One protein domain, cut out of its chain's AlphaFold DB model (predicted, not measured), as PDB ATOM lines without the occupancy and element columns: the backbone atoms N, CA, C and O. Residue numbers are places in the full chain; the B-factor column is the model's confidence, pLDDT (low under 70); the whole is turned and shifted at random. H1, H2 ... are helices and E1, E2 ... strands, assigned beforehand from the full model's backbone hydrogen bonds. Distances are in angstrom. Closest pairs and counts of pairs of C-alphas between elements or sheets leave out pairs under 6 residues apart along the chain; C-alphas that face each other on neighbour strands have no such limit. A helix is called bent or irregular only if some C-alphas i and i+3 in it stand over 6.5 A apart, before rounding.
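Overview. This is residues 2 to 69 of the 73 residues of the protein "CAF1C_H4-bd domain-containing protein" of Trichuris suis (pig whipworm) (UniProt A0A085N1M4). An open zigzag of three limbs: a long antiparallel hairpin, E1 and E2 at its base with a long loop at its tip, a stretched-out link from residue 26 to residue 37, and a long helix H1 that forms the other end. Residues 2 to 33, which hold H1, stick out with no packing against the hairpin, and so do residues 52 to 57 at the loop's tip. The printed part has 68 residues with one named helix and two named strands, in the order H1, E1, E2 along the chain, and the class is mixed, helices and strands. The two strands make one sheet, order E1 - E2, antiparallel. The whole is extended, with a radius of gyration of the C-alphas of 17.8 A, and spans 55 by 34 by 19 A, only just elongated.

Arrangement. The sheet is the hairpin of E1, residues 38 to 43, and E2, residues 64 to 68, antiparallel neighbours with 162 degrees between their N-to-C directions. C-alphas 43 and 64 face each other at 4.5 A, and C-alphas 38 and 68 at 4.7 A. N 39 and O 67 are within hydrogen-bond range at 2.8 A, as are N 65 and O 42 at 2.8 A. Farther toward the tip, residues 48 to 49 form a short antiparallel pairing with residues 60 to 61. H1, residues 2 to 25, is apart from E2. In H1, 18 of 20 O i to N i+4 pairs are within hydrogen-bond range.

Along the chain. E1 begins at C-alpha 38, (-16.179, -28.683, -75.885), and is 13.5 A long from first to last C-alpha. E2 is 12.8 A long and ends at C-alpha 68, (-15.690, -24.479, -77.845). H1 begins at C-alpha 2, (-10.244, -35.268, -47.571), and is 33.2 A long. It has a kink of 36 degrees near residue 19, and it is irregular, with C-alphas 20 and 23 lying 7.6 A apart.

Size, cuts and confidence. The two C-alphas farthest apart are those of Val 2 and Ser 54, at 56.2 A; those of Val 2 and Asn 69, the first and last printed, are 31.9 A apart. The printed part has no cut. The link from H1 to E1, 12 residues, is long, and so is the link from E1 to E2, 20 residues. The mean pLDDT of the printed part is 86.4, and the model's confidence is low, under 70, at residues 50 to 57.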
ATOM      1  N   VAL A   2     -10.140 -33.792 -47.540       76.50
ATOM      2  CA  VAL A   2     -10.244 -35.268 -47.571       76.50
ATOM      3  C   VAL A   2     -11.389 -35.791 -48.451       76.50
ATOM      4  O   VAL A   2     -11.195 -36.762 -49.170       76.50
ATOM      5  N   ASP A   3     -12.533 -35.103 -48.487       85.81
ATOM      6  CA  ASP A   3     -13.702 -35.553 -49.262       85.81
ATOM      7  C   ASP A   3     -13.473 -35.528 -50.779       85.81
ATOM      8  O   ASP A   3     -13.973 -36.391 -51.496       85.81
ATOM      9  N   LEU A   4     -12.676 -34.573 -51.274       86.62
ATOM     10  CA  LEU A   4     -12.345 -34.467 -52.698       86.62
ATOM     11  C   LEU A   4     -11.445 -35.622 -53.152       86.62
ATOM     12  O   LEU A   4     -11.631 -36.156 -54.237       86.62
ATOM     13  N   ILE A   5     -10.503 -36.030 -52.298       86.94
ATOM     14  CA  ILE A   5      -9.583 -37.140 -52.576       86.94
ATOM     15  C   ILE A   5     -10.348 -38.467 -52.605       86.94
ATOM     16  O   ILE A   5     -10.110 -39.303 -53.471       86.94
ATOM     17  N   ILE A   6     -11.297 -38.648 -51.680       88.88
ATOM     18  CA  ILE A   6     -12.159 -39.834 -51.660       88.88
ATOM     19  C   ILE A   6     -13.024 -39.880 -52.926       88.88
ATOM     20  O   ILE A   6     -13.123 -40.931 -53.555       88.88
ATOM     21  N   ALA A   7     -13.615 -38.750 -53.328       91.06
ATOM     22  CA  ALA A   7     -14.424 -38.678 -54.542       91.06
ATOM     23  C   ALA A   7     -13.615 -39.018 -55.805       91.06
ATOM     24  O   ALA A   7     -14.079 -39.811 -56.622       91.06
ATOM     25  N   ASP A   8     -12.402 -38.475 -55.941       92.62
ATOM     26  CA  ASP A   8     -11.511 -38.750 -57.076       92.62
ATOM     27  C   ASP A   8     -11.126 -40.237 -57.160       92.62
ATOM     28  O   ASP A   8     -11.233 -40.856 -58.219       92.62
ATOM     29  N   GLY A   9     -10.795 -40.853 -56.018       93.88
ATOM     30  CA  GLY A   9     -10.496 -42.285 -55.943       93.88
ATOM     31  C   GLY A   9     -11.662 -43.163 -56.405       93.88
ATOM     32  O   GLY A   9     -11.470 -44.074 -57.210       93.88
ATOM     33  N   VAL A  10     -12.884 -42.848 -55.964       95.00
ATOM     34  CA  VAL A  10     -14.098 -43.575 -56.373       95.00
ATOM     35  C   VAL A  10     -14.375 -43.412 -57.871       95.00
ATOM     36  O   VAL A  10     -14.737 -44.383 -58.538       95.00
ATOM     37  N   ILE A  11     -14.187 -42.206 -58.421       95.38
ATOM     38  CA  ILE A  11     -14.350 -41.943 -59.859       95.38
ATOM     39  C   ILE A  11     -13.346 -42.772 -60.667       95.38
ATOM     40  O   ILE A  11     -13.725 -43.397 -61.659       95.38
ATOM     41  N   ASN A  12     -12.088 -42.830 -60.225       95.88
ATOM     42  CA  ASN A  12     -11.046 -43.593 -60.901       95.88
ATOM     43  C   ASN A  12     -11.301 -45.110 -60.851       95.88
ATOM     44  O   ASN A  12     -11.191 -45.786 -61.871       95.88
ATOM     45  N   GLU A  13     -11.696 -45.659 -59.697       96.69
ATOM     46  CA  GLU A  13     -12.042 -47.085 -59.576       96.69
ATOM     47  C   GLU A  13     -13.214 -47.471 -60.489       96.69
ATOM     48  O   GLU A  13     -13.156 -48.487 -61.191       96.69
ATOM     49  N   ALA A  14     -14.256 -46.635 -60.531       95.19
ATOM     50  CA  ALA A  14     -15.392 -46.827 -61.422       95.19
ATOM     51  C   ALA A  14     -14.980 -46.746 -62.903       95.19
ATOM     52  O   ALA A  14     -15.430 -47.570 -63.706       95.19
ATOM     53  N   TYR A  15     -14.094 -45.810 -63.261       94.94
ATOM     54  CA  TYR A  15     -13.552 -45.682 -64.615       94.94
ATOM     55  C   TYR A  15     -12.756 -46.925 -65.029       94.94
ATOM     56  O   TYR A  15     -13.027 -47.500 -66.081       94.94
ATOM     57  N   CYS A  16     -11.843 -47.411 -64.182       95.62
ATOM     58  CA  CYS A  16     -11.062 -48.615 -64.476       95.62
ATOM     59  C   CYS A  16     -11.947 -49.859 -64.638       95.62
ATOM     60  O   CYS A  16     -11.672 -50.722 -65.476       95.62
ATOM     61  N   LEU A  17     -13.019 -49.979 -63.846       96.75
ATOM     62  CA  LEU A  17     -13.977 -51.071 -64.006       96.75
ATOM     63  C   LEU A  17     -14.755 -50.951 -65.320       96.75
ATOM     64  O   LEU A  17     -14.934 -51.955 -66.012       96.75
ATOM     65  N   TRP A  18     -15.216 -49.751 -65.670       96.19
ATOM     66  CA  TRP A  18     -15.882 -49.499 -66.946       96.19
ATOM     67  C   TRP A  18     -14.966 -49.850 -68.123       96.19
ATOM     68  O   TRP A  18     -15.382 -50.604 -69.001       96.19
ATOM     69  N   GLU A  19     -13.705 -49.410 -68.093       95.31
ATOM     70  CA  GLU A  19     -12.717 -49.642 -69.151       95.31
ATOM     71  C   GLU A  19     -12.494 -51.140 -69.407       95.31
ATOM     72  O   GLU A  19     -12.548 -51.601 -70.547       95.31
ATOM     73  N   ARG A  20     -12.352 -51.938 -68.339       96.31
ATOM     74  CA  ARG A  20     -12.223 -53.405 -68.434       96.31
ATOM     75  C   ARG A  20     -13.435 -54.077 -69.079       96.31
ATOM     76  O   ARG A  20     -13.299 -55.171 -69.622       96.31
ATOM     77  N   ASN A  21     -14.604 -53.443 -69.009       96.06
ATOM     78  CA  ASN A  21     -15.846 -53.964 -69.563       96.06
ATOM     79  C   ASN A  21     -16.167 -53.430 -70.967       96.06
ATOM     80  O   ASN A  21     -17.071 -53.963 -71.607       96.06
ATOM     81  N   VAL A  22     -15.433 -52.437 -71.485       97.12
ATOM     82  CA  VAL A  22     -15.709 -51.801 -72.789       97.12
ATOM     83  C   VAL A  22     -15.910 -52.805 -73.935       97.12
ATOM     84  O   VAL A  22     -16.920 -52.665 -74.625       97.12
ATOM     85  N   PRO A  23     -15.057 -53.836 -74.132       94.69
ATOM     86  CA  PRO A  23     -15.229 -54.790 -75.235       94.69
ATOM     87  C   PRO A  23     -16.510 -55.629 -75.156       94.69
ATOM     88  O   PRO A  23     -16.927 -56.205 -76.156       94.69
ATOM     89  N   PHE A  24     -17.126 -55.726 -73.973       95.44
ATOM     90  CA  PHE A  24     -18.402 -56.416 -73.777       95.44
ATOM     91  C   PHE A  24     -19.606 -55.473 -73.904       95.44
ATOM     92  O   PHE A  24     -20.718 -55.940 -74.134       95.44
ATOM     93  N   LEU A  25     -19.400 -54.165 -73.717       94.75
ATOM     94  CA  LEU A  25     -20.465 -53.161 -73.660       94.75
ATOM     95  C   LEU A  25     -20.690 -52.433 -74.990       94.75
ATOM     96  O   LEU A  25     -21.812 -52.008 -75.259       94.75
ATOM     97  N   TYR A  26     -19.644 -52.261 -75.803       95.75
ATOM     98  CA  TYR A  26     -19.691 -51.449 -77.019       95.75
ATOM     99  C   TYR A  26     -19.000 -52.157 -78.182       95.75
ATOM    100  O   TYR A  26     -17.882 -52.646 -78.037       95.75
ATOM    101  N   ASP A  27     -19.616 -52.120 -79.364       92.88
ATOM    102  CA  ASP A  27     -18.978 -52.595 -80.599       92.88
ATOM    103  C   ASP A  27     -17.808 -51.689 -81.020       92.88
ATOM    104  O   ASP A  27     -16.815 -52.149 -81.584       92.88
ATOM    105  N   ILE A  28     -17.935 -50.377 -80.773       91.06
ATOM    106  CA  ILE A  28     -16.934 -49.358 -81.103       91.06
ATOM    107  C   ILE A  28     -16.890 -48.324 -79.977       91.06
ATOM    108  O   ILE A  28     -17.907 -47.718 -79.636       91.06
ATOM    109  N   LEU A  29     -15.687 -48.066 -79.467       93.50
ATOM    110  CA  LEU A  29     -15.384 -46.938 -78.592       93.50
ATOM    111  C   LEU A  29     -14.253 -46.121 -79.220       93.50
ATOM    112  O   LEU A  29     -13.208 -46.662 -79.569       93.50
ATOM    113  N   ILE A  30     -14.462 -44.812 -79.342       90.81
ATOM    114  CA  ILE A  30     -13.445 -43.867 -79.804       90.81
ATOM    115  C   ILE A  30     -13.236 -42.863 -78.676       90.81
ATOM    116  O   ILE A  30     -14.158 -42.127 -78.330       90.81
ATOM    117  N   SER A  31     -12.034 -42.852 -78.104       91.75
ATOM    118  CA  SER A  31     -11.631 -41.890 -77.080       91.75
ATOM    119  C   SER A  31     -10.578 -40.948 -77.651       91.75
ATOM    120  O   SER A  31      -9.618 -41.383 -78.286       91.75
ATOM    121  N   HIS A  32     -10.781 -39.653 -77.445       89.38
ATOM    122  CA  HIS A  32      -9.862 -38.597 -77.839       89.38
ATOM    123  C   HIS A  32      -9.875 -37.542 -76.740       89.38
ATOM    124  O   HIS A  32     -10.954 -37.165 -76.292       89.38
ATOM    125  N   ALA A  33      -8.700 -37.067 -76.331       90.00
ATOM    126  CA  ALA A  33      -8.552 -35.955 -75.400       90.00
ATOM    127  C   ALA A  33      -8.387 -34.659 -76.212       90.00
ATOM    128  O   ALA A  33      -7.300 -34.421 -76.742       90.00
ATOM    129  N   PRO A  34      -9.445 -33.845 -76.394       84.81
ATOM    130  CA  PRO A  34      -9.332 -32.590 -77.122       84.81
ATOM    131  C   PRO A  34      -8.502 -31.584 -76.321       84.81
ATOM    132  O   PRO A  34      -8.483 -31.627 -75.095       84.81
ATOM    133  N   GLU A  35      -7.857 -30.650 -77.019       84.81
ATOM    134  CA  GLU A  35      -7.045 -29.595 -76.393       84.81
ATOM    135  C   GLU A  35      -7.880 -28.658 -75.501       84.81
ATOM    136  O   GLU A  35      -7.407 -28.196 -74.466       84.81
ATOM    137  N   TRP A  36      -9.144 -28.432 -75.868       84.25
ATOM    138  CA  TRP A  36     -10.079 -27.565 -75.153       84.25
ATOM    139  C   TRP A  36     -11.357 -28.321 -74.802       84.25
ATOM    140  O   TRP A  36     -11.801 -29.197 -75.551       84.25
ATOM    141  N   SER A  37     -11.996 -27.958 -73.689       83.62
ATOM    142  CA  SER A  37     -13.321 -28.486 -73.368       83.62
ATOM    143  C   SER A  37     -14.335 -28.030 -74.422       83.62
ATOM    144  O   SER A  37     -14.441 -26.853 -74.768       83.62
ATOM    145  N   SER A  38     -15.087 -28.986 -74.963       85.38
ATOM    146  CA  SER A  38     -16.179 -28.683 -75.885       85.38
ATOM    147  C   SER A  38     -17.455 -28.450 -75.088       85.38
ATOM    148  O   SER A  38     -17.825 -29.277 -74.257       85.38
ATOM    149  N   LEU A  39     -18.148 -27.347 -75.361       88.31
ATOM    150  CA  LEU A  39     -19.448 -27.040 -74.766       88.31
ATOM    151  C   LEU A  39     -20.600 -27.673 -75.562       88.31
ATOM    152  O   LEU A  39     -21.655 -27.966 -75.005       88.31
ATOM    153  N   SER A  40     -20.407 -27.903 -76.864       89.50
ATOM    154  CA  SER A  40     -21.386 -28.580 -77.718       89.50
ATOM    155  C   SER A  40     -20.728 -29.599 -78.645       89.50
ATOM    156  O   SER A  40     -19.560 -29.469 -79.011       89.50
ATOM    157  N   VAL A  41     -21.480 -30.632 -79.026       91.75
ATOM    158  CA  VAL A  41     -21.085 -31.605 -80.048       91.75
ATOM    159  C   VAL A  41     -22.255 -31.822 -81.000       91.75
ATOM    160  O   VAL A  41     -23.375 -32.093 -80.572       91.75
ATOM    161  N   GLN A  42     -22.009 -31.698 -82.301       92.81
ATOM    162  CA  GLN A  42     -23.018 -31.930 -83.329       92.81
ATOM    163  C   GLN A  42     -22.465 -32.860 -84.404       92.81
ATOM    164  O   GLN A  42     -21.433 -32.591 -85.015       92.81
ATOM    165  N   ARG A  43     -23.178 -33.957 -84.677       89.81
ATOM    166  CA  ARG A  43     -22.881 -34.807 -85.835       89.81
ATOM    167  C   ARG A  43     -23.484 -34.189 -87.088       89.81
ATOM    168  O   ARG A  43     -24.652 -33.805 -87.081       89.81
ATOM    169  N   LEU A  44     -22.704 -34.135 -88.163       89.38
ATOM    170  CA  LEU A  44     -23.194 -33.670 -89.455       89.38
ATOM    171  C   LEU A  44     -23.847 -34.818 -90.240       89.38
ATOM    172  O   LEU A  44     -23.395 -35.965 -90.140       89.38
ATOM    173  N   PRO A  45     -24.900 -34.534 -91.028       87.44
ATOM    174  CA  PRO A  45     -25.423 -35.488 -91.994       87.44
ATOM    175  C   PRO A  45     -24.425 -35.660 -93.149       87.44
ATOM    176  O   PRO A  45     -23.780 -34.701 -93.568       87.44
ATOM    177  N   GLY A  46     -24.310 -36.881 -93.673       81.31
ATOM    178  CA  GLY A  46     -23.392 -37.207 -94.770       81.31
ATOM    179  C   GLY A  46     -22.253 -38.107 -94.312       81.31
ATOM    180  O   GLY A  46     -21.140 -37.640 -94.069       81.31
ATOM    181  N   MET A  47     -22.557 -39.401 -94.197       76.75
ATOM    182  CA  MET A  47     -21.537 -40.429 -94.023       76.75
ATOM    183  C   MET A  47     -20.921 -40.729 -95.387       76.75
ATOM    184  O   MET A  47     -21.644 -41.039 -96.333       76.75
ATOM    185  N   GLU A  48     -19.602 -40.607 -95.487       78.81
ATOM    186  CA  GLU A  48     -18.874 -40.867 -96.726       78.81
ATOM    187  C   GLU A  48     -18.227 -42.250 -96.645       78.81
ATOM    188  O   GLU A  48     -17.512 -42.564 -95.689       78.81
ATOM    189  N   GLU A  49     -18.524 -43.103 -97.625       75.62
ATOM    190  CA  GLU A  49     -17.846 -44.386 -97.787       75.62
ATOM    191  C   GLU A  49     -16.594 -44.147 -98.629       75.62
ATOM    192  O   GLU A  49     -16.673 -43.918 -99.836       75.62
ATOM    193  N   CYS A  50     -15.431 -44.146 -97.980       69.62
ATOM    194  CA  CYS A  50     -14.182 -43.894 -98.680       69.62
ATOM    195  C   CYS A  50     -13.793 -45.129 -99.513       69.62
ATOM    196  O   CYS A  50     -13.894 -46.263 -99.021       69.62
ATOM    197  N   PRO A  51     -13.349 -44.947-100.772       66.62
ATOM    198  CA  PRO A  51     -12.901 -46.056-101.600       66.62
ATOM    199  C   PRO A  51     -11.711 -46.757-100.942       66.62
ATOM    200  O   PRO A  51     -10.908 -46.133-100.249       66.62
ATOM    201  N   LYS A  52     -11.615 -48.073-101.163       62.56
ATOM    202  CA  LYS A  52     -10.516 -48.902-100.661       62.56
ATOM    203  C   LYS A  52      -9.198 -48.301-101.142       62.56
ATOM    204  O   LYS A  52      -8.875 -48.416-102.323       62.56
ATOM    205  N   ASP A  53      -8.456 -47.679-100.233       65.25
ATOM    206  CA  ASP A  53      -7.075 -47.297-100.503       65.25
ATOM    207  C   ASP A  53      -6.256 -48.572-100.782       65.25
ATOM    208  O   ASP A  53      -6.702 -49.695-100.528       65.25
ATOM    209  N   SER A  54      -5.044 -48.402-101.288       60.56
ATOM    210  CA  SER A  54      -4.003 -49.389-101.594       60.56
ATOM    211  C   SER A  54      -3.825 -50.496-100.531       60.56
ATOM    212  O   SER A  54      -3.285 -51.559-100.824       60.56
ATOM    213  N   GLN A  55      -4.317 -50.274 -99.305       66.69
ATOM    214  CA  GLN A  55      -4.319 -51.194 -98.161       66.69
ATOM    215  C   GLN A  55      -5.628 -51.998 -97.960       66.69
ATOM    216  O   GLN A  55      -5.748 -52.754 -97.001       66.69
ATOM    217  N   ARG A  56      -6.609 -51.901 -98.870       58.94
ATOM    218  CA  ARG A  56      -7.852 -52.705 -98.918       58.94
ATOM    219  C   ARG A  56      -8.824 -52.570 -97.733       58.94
ATOM    220  O   ARG A  56      -9.804 -53.318 -97.701       58.94
ATOM    221  N   LEU A  57      -8.630 -51.624 -96.815       69.00
ATOM    222  CA  LEU A  57      -9.572 -51.357 -95.722       69.00
ATOM    223  C   LEU A  57     -10.651 -50.349 -96.140       69.00
ATOM    224  O   LEU A  57     -10.350 -49.276 -96.655       69.00
ATOM    225  N   SER A  58     -11.918 -50.701 -95.907       74.31
ATOM    226  CA  SER A  58     -13.060 -49.788 -96.023       74.31
ATOM    227  C   SER A  58     -13.333 -49.137 -94.669       74.31
ATOM    228  O   SER A  58     -13.597 -49.851 -93.700       74.31
ATOM    229  N   TYR A  59     -13.316 -47.808 -94.602       80.44
ATOM    230  CA  TYR A  59     -13.719 -47.043 -93.421       80.44
ATOM    231  C   TYR A  59     -14.844 -46.067 -93.778       80.44
ATOM    232  O   TYR A  59     -15.034 -45.706 -94.941       80.44
ATOM    233  N   LYS A  60     -15.615 -45.671 -92.763       83.44
ATOM    234  CA  LYS A  60     -16.707 -44.705 -92.896       83.44
ATOM    235  C   LYS A  60     -16.290 -43.392 -92.257       83.44
ATOM    236  O   LYS A  60     -15.919 -43.372 -91.085       83.44
ATOM    237  N   LEU A  61     -16.353 -42.307 -93.021       86.19
ATOM    238  CA  LEU A  61     -16.048 -40.976 -92.516       86.19
ATOM    239  C   LEU A  61     -17.315 -40.349 -91.925       86.19
ATOM    240  O   LEU A  61     -18.304 -40.132 -92.627       86.19
ATOM    241  N   GLN A  62     -17.259 -40.026 -90.634       89.06
ATOM    242  CA  GLN A  62     -18.303 -39.301 -89.916       89.06
ATOM    243  C   GLN A  62     -17.740 -37.951 -89.466       89.06
ATOM    244  O   GLN A  62     -16.800 -37.893 -88.676       89.06
ATOM    245  N   ARG A  63     -18.330 -36.854 -89.946       89.00
ATOM    246  CA  ARG A  63     -17.929 -35.501 -89.544       89.00
ATOM    247  C   ARG A  63     -18.673 -35.061 -88.282       89.00
ATOM    248  O   ARG A  63     -19.878 -35.292 -88.142       89.00
ATOM    249  N   MET A  64     -17.951 -34.406 -87.376       90.75
ATOM    250  CA  MET A  64     -18.482 -33.847 -86.132       90.75
ATOM    251  C   MET A  64     -17.991 -32.410 -85.963       90.75
ATOM    252  O   MET A  64     -16.848 -32.107 -86.292       90.75
ATOM    253  N   ILE A  65     -18.863 -31.538 -85.459       90.44
ATOM    254  CA  ILE A  65     -18.542 -30.168 -85.056       90.44
ATOM    255  C   ILE A  65     -18.485 -30.142 -83.531       90.44
ATOM    256  O   ILE A  65     -19.419 -30.596 -82.866       90.44
ATOM    257  N   LEU A  66     -17.394 -29.605 -82.999       91.06
ATOM    258  CA  LEU A  66     -17.179 -29.365 -81.577       91.06
ATOM    259  C   LEU A  66     -17.212 -27.853 -81.360       91.06
ATOM    260  O   LEU A  66     -16.396 -27.128 -81.928       91.06
ATOM    261  N   GLY A  67     -18.194 -27.371 -80.605       87.94
ATOM    262  CA  GLY A  67     -18.278 -25.965 -80.234       87.94
ATOM    263  C   GLY A  67     -17.503 -25.728 -78.949       87.94
ATOM    264  O   GLY A  67     -17.893 -26.231 -77.897       87.94
ATOM    265  N   VAL A  68     -16.430 -24.947 -79.022       86.25
ATOM    266  CA  VAL A  68     -15.690 -24.479 -77.845       86.25
ATOM    267  C   VAL A  68     -16.209 -23.103 -77.444       86.25
ATOM    268  O   VAL A  68     -16.435 -22.249 -78.303       86.25
ATOM    269  N   ASN A  69     -16.422 -22.888 -76.146       76.94
ATOM    270  CA  ASN A  69     -16.663 -21.550 -75.623       76.94
ATOM    271  C   ASN A  69     -15.379 -21.050 -74.962       76.94
ATOM    272  O   ASN A  69     -14.939 -21.615 -73.968       76.94
TER     273      ASN A  69